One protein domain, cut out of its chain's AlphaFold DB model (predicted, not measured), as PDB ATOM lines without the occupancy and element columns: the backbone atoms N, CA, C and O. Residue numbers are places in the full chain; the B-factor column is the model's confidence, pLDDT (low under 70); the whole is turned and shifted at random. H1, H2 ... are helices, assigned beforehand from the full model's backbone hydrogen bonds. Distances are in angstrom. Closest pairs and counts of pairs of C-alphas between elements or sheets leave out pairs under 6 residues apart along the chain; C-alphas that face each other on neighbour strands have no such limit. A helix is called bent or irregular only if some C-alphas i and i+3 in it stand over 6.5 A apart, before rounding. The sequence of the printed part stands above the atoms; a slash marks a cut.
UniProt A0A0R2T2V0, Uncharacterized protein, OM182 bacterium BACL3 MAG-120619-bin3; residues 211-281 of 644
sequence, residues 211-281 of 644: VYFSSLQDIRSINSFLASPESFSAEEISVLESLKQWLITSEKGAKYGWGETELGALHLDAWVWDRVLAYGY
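This is residues 211 to 281 of the 644 residues of an uncharacterized protein of OM182 bacterium BACL3 MAG-120619-bin3 (UniProt A0A0R2T2V0). Two long helices, H1 and H2, lie side by side as an antiparallel hairpin, and a kinked helix, H4, crosses one face of that hairpin from beside H2 to H1. The short helix H3 sits beside the end of the hairpin where H1 begins and H2 ends, in the turn that leads the backbone from H2 into H4. The printed part has 71 residues, with four named helices in the order H1, H2, H3, H4 and no named strand; its class is all helix. It is compact, with a radius of gyration of the C-alphas of 10.7 A, and its rounded outline spans 30 by 23 by 20 A.

Begin with H1, residues 211 to 226, and H2, residues 234 to 250, which form a helical hairpin. They touch at a shallow tilt of 26 degrees and run opposite ways; look at Ser 215 and Leu 247, whose C-alphas are their closest, 5.6 A apart. Next comes H3, residues 254 to 258. Residues 243 to 247 of H2 touch it, and the closest C-alphas, those of Leu 247 and Ala 254, are 6.9 A apart. Residues 211 to 218 of H1 only just touch H3, with 3 pairs of C-alphas within 8 A; the closest are those of Ser 215 and Ala 254, 7.0 A apart. Then find H4, residues 262 to 280, which has a kink of 75 degrees near residue 273 and is irregular: C-alphas 266 and 269 are 7.6 A apart, and its line is a rough one. Residues 264 to 268 of H4 only just touch H3, with 3 pairs within 8 A; the closest C-alphas are those of Trp 258 and Gly 264, 5.3 A apart. H4 is close to H2 but not clearly touching, about perpendicular at 89 degrees, with the closest C-alphas, those of Val 239 and Leu 263, 7.7 A apart. Past the kink, residues 276 to 280 of H4 touch H1; the lines of the two helices are about perpendicular at 80 degrees, and their closest C-alphas, those of Ser 221 and Gly 280, are 5.4 A apart. In H1, H2 and H3 every O i to N i+4 pair is within hydrogen-bond range, while in H4 7 of 15 are, beside 4 of 16 O i to N i+3 pairs.

Find C-alpha 211 at (28.836, -30.498, -50.529); from there H1 runs 22.6 A to C-alpha 226. H2 begins at C-alpha 234, at (27.988, -58.659, -44.637), and runs 24.1 A to C-alpha 250. H3 takes 4.8 A from C-alpha 254 to C-alpha 258. H4 runs 23.7 A from C-alpha 262 to C-alpha 280, which you find at (38.199, -41.257, -53.555).

Look at Val 211 and Glu 230 for the two C-alphas farthest apart, 30.3 A. The printed part has no cut; the link from H1 to H2 is short, with 7 residues, and those from H2 to H3 and from H3 to H4 are tight, with 3 residues each. The mean pLDDT of the printed part is 88.0, and the values under 70 are at residue 229 and residues 279 to 281.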
ATOM      1  N   VAL A 211      29.496 -29.451 -51.339       82.88
ATOM      2  CA  VAL A 211      28.836 -30.498 -50.529       82.88
ATOM      3  C   VAL A 211      28.116 -31.521 -51.412       82.88
ATOM      4  O   VAL A 211      28.168 -32.724 -51.134       82.88
ATOM      5  N   TYR A 212      27.471 -31.048 -52.481       86.81
ATOM      6  CA  TYR A 212      26.795 -31.902 -53.453       86.81
ATOM      7  C   TYR A 212      27.802 -32.763 -54.218       86.81
ATOM      8  O   TYR A 212      27.662 -33.985 -54.258       86.81
ATOM      9  N   PHE A 213      28.866 -32.159 -54.756       83.12
ATOM     10  CA  PHE A 213      29.903 -32.900 -55.487       83.12
ATOM     11  C   PHE A 213      30.642 -33.914 -54.603       83.12
ATOM     12  O   PHE A 213      30.931 -35.027 -55.047       83.12
ATOM     13  N   SER A 214      30.847 -33.586 -53.325       81.62
ATOM     14  CA  SER A 214      31.350 -34.515 -52.309       81.62
ATOM     15  C   SER A 214      30.455 -35.758 -52.163       81.62
ATOM     16  O   SER A 214      30.970 -36.874 -52.097       81.62
ATOM     17  N   SER A 215      29.124 -35.608 -52.223       87.94
ATOM     18  CA  SER A 215      28.194 -36.751 -52.190       87.94
ATOM     19  C   SER A 215      28.359 -37.684 -53.395       87.94
ATOM     20  O   SER A 215      28.378 -38.907 -53.240       87.94
ATOM     21  N   LEU A 216      28.543 -37.120 -54.594       87.44
ATOM     22  CA  LEU A 216      28.741 -37.892 -55.821       87.44
ATOM     23  C   LEU A 216      30.057 -38.670 -55.780       87.44
ATOM     24  O   LEU A 216      30.096 -39.841 -56.169       87.44
ATOM     25  N   GLN A 217      31.115 -38.046 -55.258       83.62
ATOM     26  CA  GLN A 217      32.404 -38.704 -55.094       83.62
ATOM     27  C   GLN A 217      32.339 -39.833 -54.056       83.62
ATOM     28  O   GLN A 217      32.839 -40.928 -54.316       83.62
ATOM     29  N   ASP A 218      31.661 -39.626 -52.925       87.06
ATOM     30  CA  ASP A 218      31.448 -40.683 -51.929       87.06
ATOM     31  C   ASP A 218      30.688 -41.879 -52.525       87.06
ATOM     32  O   ASP A 218      31.086 -43.033 -52.342       87.06
ATOM     33  N   ILE A 219      29.625 -41.621 -53.298       89.69
ATOM     34  CA  ILE A 219      28.856 -42.667 -53.992       89.69
ATOM     35  C   ILE A 219      29.752 -43.440 -54.969       89.69
ATOM     36  O   ILE A 219      29.660 -44.669 -55.047       89.69
ATOM     37  N   ARG A 220      30.629 -42.747 -55.707       85.44
ATOM     38  CA  ARG A 220      31.585 -43.361 -56.641       85.44
ATOM     39  C   ARG A 220      32.557 -44.294 -55.923       85.44
ATOM     40  O   ARG A 220      32.743 -45.431 -56.370       85.44
ATOM     41  N   SER A 221      33.130 -43.844 -54.807       85.25
ATOM     42  CA  SER A 221      34.003 -44.661 -53.959       85.25
ATOM     43  C   SER A 221      33.272 -45.912 -53.496       85.25
ATOM     44  O   SER A 221      33.708 -47.026 -53.779       85.25
ATOM     45  N   ILE A 222      32.094 -45.748 -52.888       89.62
ATOM     46  CA  ILE A 222      31.303 -46.869 -52.372       89.62
ATOM     47  C   ILE A 222      30.968 -47.873 -53.479       89.62
ATOM     48  O   ILE A 222      31.155 -49.071 -53.284       89.62
ATOM     49  N   ASN A 223      30.526 -47.418 -54.655       88.56
ATOM     50  CA  ASN A 223      30.230 -48.311 -55.781       88.56
ATOM     51  C   ASN A 223      31.453 -49.121 -56.223       88.56
ATOM     52  O   ASN A 223      31.319 -50.305 -56.529       88.56
ATOM     53  N   SER A 224      32.633 -48.498 -56.238       83.31
ATOM     54  CA  SER A 224      33.883 -49.164 -56.619       83.31
ATOM     55  C   SER A 224      34.242 -50.279 -55.635       83.31
ATOM     56  O   SER A 224      34.593 -51.383 -56.049       83.31
ATOM     57  N   PHE A 225      34.074 -50.033 -54.333       83.94
ATOM     58  CA  PHE A 225      34.312 -51.042 -53.299       83.94
ATOM     59  C   PHE A 225      33.235 -52.136 -53.276       83.94
ATOM     60  O   PHE A 225      33.567 -53.316 -53.168       83.94
ATOM     61  N   LEU A 226      31.957 -51.787 -53.456       85.88
ATOM     62  CA  LEU A 226      30.857 -52.760 -53.530       85.88
ATOM     63  C   LEU A 226      30.943 -53.670 -54.765       85.88
ATOM     64  O   LEU A 226      30.429 -54.785 -54.732       85.88
ATOM     65  N   ALA A 227      31.614 -53.237 -55.837       83.94
ATOM     66  CA  ALA A 227      31.905 -54.085 -56.993       83.94
ATOM     67  C   ALA A 227      32.952 -55.182 -56.697       83.94
ATOM     68  O   ALA A 227      33.067 -56.129 -57.472       83.94
ATOM     69  N   SER A 228      33.682 -55.088 -55.575       78.25
ATOM     70  CA  SER A 228      34.659 -56.080 -55.094       78.25
ATOM     71  C   SER A 228      34.348 -56.525 -53.648       78.25
ATOM     72  O   SER A 228      35.153 -56.311 -52.737       78.25
ATOM     73  N   PRO A 229      33.183 -57.155 -53.400       66.06
ATOM     74  CA  PRO A 229      32.631 -57.346 -52.054       66.06
ATOM     75  C   PRO A 229      33.411 -58.341 -51.182       66.06
ATOM     76  O   PRO A 229      33.219 -58.366 -49.972       66.06
ATOM     77  N   GLU A 230      34.315 -59.140 -51.757       72.31
ATOM     78  CA  GLU A 230      35.100 -60.156 -51.033       72.31
ATOM     79  C   GLU A 230      36.021 -59.566 -49.944       72.31
ATOM     80  O   GLU A 230      36.507 -60.296 -49.082       72.31
ATOM     81  N   SER A 231      36.232 -58.244 -49.954       76.25
ATOM     82  CA  SER A 231      37.048 -57.518 -48.970       76.25
ATOM     83  C   SER A 231      36.272 -57.028 -47.735       76.25
ATOM     84  O   SER A 231      36.874 -56.413 -46.851       76.25
ATOM     85  N   PHE A 232      34.958 -57.274 -47.664       85.12
ATOM     86  CA  PHE A 232      34.083 -56.773 -46.602       85.12
ATOM     87  C   PHE A 232      33.145 -57.859 -46.063       85.12
ATOM     88  O   PHE A 232      32.695 -58.756 -46.775       85.12
ATOM     89  N   SER A 233      32.825 -57.769 -44.776       91.31
ATOM     90  CA  SER A 233      31.788 -58.569 -44.129       91.31
ATOM     91  C   SER A 233      30.384 -58.128 -44.559       91.31
ATOM     92  O   SER A 233      30.171 -57.013 -45.030       91.31
ATOM     93  N   ALA A 234      29.386 -58.990 -44.343       91.62
ATOM     94  CA  ALA A 234      27.988 -58.659 -44.637       91.62
ATOM     95  C   ALA A 234      27.481 -57.433 -43.849       91.62
ATOM     96  O   ALA A 234      26.640 -56.685 -44.344       91.62
ATOM     97  N   GLU A 235      27.998 -57.217 -42.637       93.00
ATOM     98  CA  GLU A 235      27.679 -56.044 -41.820       93.00
ATOM     99  C   GLU A 235      28.281 -54.770 -42.423       93.00
ATOM    100  O   GLU A 235      27.567 -53.788 -42.607       93.00
ATOM    101  N   GLU A 236      29.554 -54.803 -42.825       93.94
ATOM    102  CA  GLU A 236      30.209 -53.675 -43.500       93.94
ATOM    103  C   GLU A 236      29.519 -53.327 -44.826       93.94
ATOM    104  O   GLU A 236      29.288 -52.151 -45.101       93.94
ATOM    105  N   ILE A 237      29.123 -54.327 -45.621       93.94
ATOM    106  CA  ILE A 237      28.359 -54.111 -46.861       93.94
ATOM    107  C   ILE A 237      27.030 -53.405 -46.557       93.94
ATOM    108  O   ILE A 237      26.712 -52.408 -47.202       93.94
ATOM    109  N   SER A 238      26.291 -53.860 -45.540       95.25
ATOM    110  CA  SER A 238      25.033 -53.231 -45.110       95.25
ATOM    111  C   SER A 238      25.228 -51.769 -44.676       95.25
ATOM    112  O   SER A 238      24.432 -50.895 -45.031       95.25
ATOM    113  N   VAL A 239      26.321 -51.467 -43.962       96.75
ATOM    114  CA  VAL A 239      26.685 -50.088 -43.589       96.75
ATOM    115  C   VAL A 239      26.948 -49.232 -44.832       96.75
ATOM    116  O   VAL A 239      26.437 -48.115 -44.910       96.75
ATOM    117  N   LEU A 240      27.693 -49.744 -45.817       95.56
ATOM    118  CA  LEU A 240      27.995 -49.017 -47.057       95.56
ATOM    119  C   LEU A 240      26.758 -48.790 -47.929       95.56
ATOM    120  O   LEU A 240      26.608 -47.710 -48.497       95.56
ATOM    121  N   GLU A 241      25.853 -49.765 -48.020       95.62
ATOM    122  CA  GLU A 241      24.579 -49.605 -48.728       95.62
ATOM    123  C   GLU A 241      23.684 -48.558 -48.050       95.62
ATOM    124  O   GLU A 241      23.098 -47.709 -48.728       95.62
ATOM    125  N   SER A 242      23.632 -48.562 -46.713       96.88
ATOM    126  CA  SER A 242      22.911 -47.558 -45.921       96.88
ATOM    127  C   SER A 242      23.489 -46.153 -46.115       96.88
ATOM    128  O   SER A 242      22.748 -45.209 -46.400       96.88
ATOM    129  N   LEU A 243      24.819 -46.015 -46.045       97.00
ATOM    130  CA  LEU A 243      25.510 -44.761 -46.340       97.00
ATOM    131  C   LEU A 243      25.208 -44.289 -47.765       97.00
ATOM    132  O   LEU A 243      24.784 -43.153 -47.947       97.00
ATOM    133  N   LYS A 244      25.347 -45.154 -48.776       96.69
ATOM    134  CA  LYS A 244      25.035 -44.815 -50.172       96.69
ATOM    135  C   LYS A 244      23.614 -44.276 -50.325       96.69
ATOM    136  O   LYS A 244      23.416 -43.264 -50.993       96.69
ATOM    137  N   GLN A 245      22.628 -44.923 -49.702       97.25
ATOM    138  CA  GLN A 245      21.244 -44.458 -49.759       97.25
ATOM    139  C   GLN A 245      21.059 -43.106 -49.059       97.25
ATOM    140  O   GLN A 245      20.302 -42.261 -49.549       97.25
ATOM    141  N   TRP A 246      21.755 -42.883 -47.942       97.25
ATOM    142  CA  TRP A 246      21.764 -41.594 -47.260       97.25
ATOM    143  C   TRP A 246      22.341 -40.496 -48.158       97.25
ATOM    144  O   TRP A 246      21.665 -39.490 -48.333       97.25
ATOM    145  N   LEU A 247      23.502 -40.715 -48.792       95.06
ATOM    146  CA  LEU A 247      24.155 -39.755 -49.700       95.06
ATOM    147  C   LEU A 247      23.234 -39.353 -50.862       95.06
ATOM    148  O   LEU A 247      23.094 -38.171 -51.158       95.06
ATOM    149  N   ILE A 248      22.556 -40.329 -51.480       95.69
ATOM    150  CA  ILE A 248      21.593 -40.092 -52.574       95.69
ATOM    151  C   ILE A 248      20.409 -39.238 -52.108       95.69
ATOM    152  O   ILE A 248      19.890 -38.429 -52.866       95.69
ATOM    153  N   THR A 249      19.944 -39.452 -50.877       96.06
ATOM    154  CA  THR A 249      18.737 -38.790 -50.362       96.06
ATOM    155  C   THR A 249      19.045 -37.406 -49.797       96.06
ATOM    156  O   THR A 249      18.222 -36.500 -49.903       96.06
ATOM    157  N   SER A 250      20.195 -37.258 -49.141       93.62
ATOM    158  CA  SER A 250      20.615 -36.013 -48.507       93.62
ATOM    159  C   SER A 250      21.278 -35.057 -49.489       93.62
ATOM    160  O   SER A 250      21.259 -33.858 -49.220       93.62
ATOM    161  N   GLU A 251      21.858 -35.582 -50.578       92.31
ATOM    162  CA  GLU A 251      22.705 -34.844 -51.521       92.31
ATOM    163  C   GLU A 251      23.915 -34.184 -50.836       92.31
ATOM    164  O   GLU A 251      24.399 -33.124 -51.233       92.31
ATOM    165  N   LYS A 252      24.410 -34.817 -49.765       88.69
ATOM    166  CA  LYS A 252      25.552 -34.352 -48.971       88.69
ATOM    167  C   LYS A 252      26.602 -35.436 -48.858       88.69
ATOM    168  O   LYS A 252      26.252 -36.603 -48.732       88.69
ATOM    169  N   GLY A 253      27.878 -35.054 -48.866       85.38
ATOM    170  CA  GLY A 253      28.965 -35.973 -48.523       85.38
ATOM    171  C   GLY A 253      28.875 -36.484 -47.082       85.38
ATOM    172  O   GLY A 253      28.267 -35.853 -46.215       85.38
ATOM    173  N   ALA A 254      29.511 -37.618 -46.795       88.69
ATOM    174  CA  ALA A 254      29.429 -38.324 -45.518       88.69
ATOM    175  C   ALA A 254      29.911 -37.466 -44.331       88.69
ATOM    176  O   ALA A 254      29.318 -37.497 -43.249       88.69
ATOM    177  N   LYS A 255      30.944 -36.640 -44.546       84.00
ATOM    178  CA  LYS A 255      31.440 -35.669 -43.553       84.00
ATOM    179  C   LYS A 255      30.463 -34.524 -43.272       84.00
ATOM    180  O   LYS A 255      30.572 -33.875 -42.239       84.00
ATOM    181  N   TYR A 256      29.485 -34.304 -44.146       84.56
ATOM    182  CA  TYR A 256      28.515 -33.211 -44.067       84.56
ATOM    183  C   TYR A 256      27.153 -33.703 -43.554       84.56
ATOM    184  O   TYR A 256      26.106 -33.445 -44.153       84.56
ATOM    185  N   GLY A 257      27.171 -34.421 -42.427       85.44
ATOM    186  CA  GLY A 257      25.976 -34.782 -41.656       85.44
ATOM    187  C   GLY A 257      25.710 -36.279 -41.486       85.44
ATOM    188  O   GLY A 257      24.899 -36.636 -40.634       85.44
ATOM    189  N   TRP A 258      26.379 -37.182 -42.218       93.69
ATOM    190  CA  TRP A 258      26.189 -38.622 -41.971       93.69
ATOM    191  C   TRP A 258      26.863 -39.055 -40.673       93.69
ATOM    192  O   TRP A 258      26.268 -39.812 -39.909       93.69
ATOM    193  N   GLY A 259      28.058 -38.524 -40.390       88.69
ATOM    194  CA  GLY A 259      28.783 -38.768 -39.136       88.69
ATOM    195  C   GLY A 259      28.008 -38.380 -37.869       88.69
ATOM    196  O   GLY A 259      28.306 -38.890 -36.796       88.69
ATOM    197  N   GLU A 260      26.981 -37.535 -37.987       90.62
ATOM    198  CA  GLU A 260      26.100 -37.139 -36.878       90.62
ATOM    199  C   GLU A 260      24.935 -38.120 -36.651       90.62
ATOM    200  O   GLU A 260      24.228 -38.040 -35.645       90.62
ATOM    201  N   THR A 261      24.705 -39.055 -37.577       94.94
ATOM    202  CA  THR A 261      23.709 -40.122 -37.409       94.94
ATOM    203  C   THR A 261      24.227 -41.207 -36.465       94.94
ATOM    204  O   THR A 261      25.434 -41.398 -36.337       94.94
ATOM    205  N   GLU A 262      23.326 -41.976 -35.845       95.69
ATOM    206  CA  GLU A 262      23.710 -43.083 -34.949       95.69
ATOM    207  C   GLU A 262      24.643 -44.091 -35.641       95.69
ATOM    208  O   GLU A 262      25.641 -44.511 -35.063       95.69
ATOM    209  N   LEU A 263      24.357 -44.428 -36.904       95.50
ATOM    210  CA  LEU A 263      25.180 -45.353 -37.682       95.50
ATOM    211  C   LEU A 263      26.507 -44.713 -38.118       95.50
ATOM    212  O   LEU A 263      27.557 -45.347 -38.028       95.50
ATOM    213  N   GLY A 264      26.481 -43.459 -38.573       94.81
ATOM    214  CA  GLY A 264      27.684 -42.768 -39.034       94.81
ATOM    215  C   GLY A 264      28.680 -42.482 -37.913       94.81
ATOM    216  O   GLY A 264      29.871 -42.706 -38.107       94.81
ATOM    217  N   ALA A 265      28.209 -42.105 -36.722       95.31
ATOM    218  CA  ALA A 265      29.056 -41.853 -35.554       95.31
ATOM    219  C   ALA A 265      29.869 -43.087 -35.119       95.31
ATOM    220  O   ALA A 265      30.947 -42.956 -34.542       95.31
ATOM    221  N   LEU A 266      29.368 -44.292 -35.404       96.00
ATOM    222  CA  LEU A 266      30.042 -45.551 -35.083       96.00
ATOM    223  C   LEU A 266      31.053 -45.991 -36.150       96.00
ATOM    224  O   LEU A 266      31.939 -46.792 -35.848       96.00
ATOM    225  N   HIS A 267      30.912 -45.525 -37.393       96.50
ATOM    226  CA  HIS A 267      31.598 -46.134 -38.536       96.50
ATOM    227  C   HIS A 267      32.432 -45.172 -39.383       96.50
ATOM    228  O   HIS A 267      33.419 -45.628 -39.963       96.50
ATOM    229  N   LEU A 268      32.080 -43.880 -39.447       92.44
ATOM    230  CA  LEU A 268      32.742 -42.905 -40.319       92.44
ATOM    231  C   LEU A 268      34.247 -42.846 -40.045       92.44
ATOM    232  O   LEU A 268      35.028 -43.239 -40.906       92.44
ATOM    233  N   ASP A 269      34.638 -42.458 -38.834       89.94
ATOM    234  CA  ASP A 269      36.054 -42.350 -38.453       89.94
ATOM    235  C   ASP A 269      36.668 -43.701 -38.070       89.94
ATOM    236  O   ASP A 269      37.884 -43.860 -38.065       89.94
ATOM    237  N   ALA A 270      35.838 -44.695 -37.742       91.75
ATOM    238  CA  ALA A 270      36.326 -46.004 -37.318       91.75
ATOM    239  C   ALA A 270      36.930 -46.803 -38.478       91.75
ATOM    240  O   ALA A 270      37.885 -47.554 -38.274       91.75
ATOM    241  N   TRP A 271      36.342 -46.704 -39.676       92.12
ATOM    242  CA  TRP A 271      36.825 -47.462 -40.829       92.12
ATOM    243  C   TRP A 271      36.338 -46.950 -42.187       92.12
ATOM    244  O   TRP A 271      37.053 -47.122 -43.171       92.12
ATOM    245  N   VAL A 272      35.144 -46.353 -42.281       92.81
ATOM    246  CA  VAL A 272      34.548 -45.969 -43.575       92.81
ATOM    247  C   VAL A 272      35.375 -44.885 -44.260       92.81
ATOM    248  O   VAL A 272      35.621 -44.978 -45.462       92.81
ATOM    249  N   TRP A 273      35.838 -43.885 -43.510       88.25
ATOM    250  CA  TRP A 273      36.692 -42.835 -44.044       88.25
ATOM    251  C   TRP A 273      37.989 -43.433 -44.592       88.25
ATOM    252  O   TRP A 273      38.178 -43.445 -45.802       88.25
ATOM    253  N   ASP A 274      38.827 -44.026 -43.744       84.44
ATOM    254  CA  ASP A 274      40.165 -44.478 -44.149       84.44
ATOM    255  C   ASP A 274      40.158 -45.638 -45.157       84.44
ATOM    256  O   ASP A 274      41.043 -45.723 -46.009       84.44
ATOM    257  N   ARG A 275      39.180 -46.555 -45.085       87.19
ATOM    258  CA  ARG A 275      39.158 -47.749 -45.951       87.19
ATOM    259  C   ARG A 275      38.366 -47.573 -47.237       87.19
ATOM    260  O   ARG A 275      38.610 -48.338 -48.164       87.19
ATOM    261  N   VAL A 276      37.414 -46.640 -47.292       87.12
ATOM    262  CA  VAL A 276      36.481 -46.525 -48.426       87.12
ATOM    263  C   VAL A 276      36.508 -45.129 -49.027       87.12
ATOM    264  O   VAL A 276      36.782 -44.984 -50.216       87.12
ATOM    265  N   LEU A 277      36.234 -44.095 -48.234       84.94
ATOM    266  CA  LEU A 277      36.046 -42.747 -48.776       84.94
ATOM    267  C   LEU A 277      37.377 -42.060 -49.097       84.94
ATOM    268  O   LEU A 277      37.503 -41.490 -50.174       84.94
ATOM    269  N   ALA A 278      38.400 -42.194 -48.249       75.81
ATOM    270  CA  ALA A 278      39.717 -41.572 -48.413       75.81
ATOM    271  C   ALA A 278      40.411 -41.947 -49.734       75.81
ATOM    272  O   ALA A 278      41.160 -41.152 -50.281       75.81
ATOM    273  N   TYR A 279      40.118 -43.110 -50.323       64.69
ATOM    274  CA  TYR A 279      40.663 -43.475 -51.638       64.69
ATOM    275  C   TYR A 279      40.067 -42.656 -52.786       64.69
ATOM    276  O   TYR A 279      40.753 -42.375 -53.767       64.69
ATOM    277  N   GLY A 280      38.805 -42.242 -52.660       59.12
ATOM    278  CA  GLY A 280      38.199 -41.257 -53.555       59.12
ATOM    279  C   GLY A 280      38.451 -39.811 -53.132       59.12
ATOM    280  O   GLY A 280      38.051 -38.915 -53.864       59.12
ATOM    281  N   TYR A 281      39.098 -39.590 -51.984       59.66
ATOM    282  CA  TYR A 281      39.567 -38.304 -51.461       59.66
ATOM    283  C   TYR A 281      41.068 -38.425 -51.217       59.66
ATOM    284  O   TYR A 281      41.537 -38.312 -50.084       59.66
TER     285      TYR A 281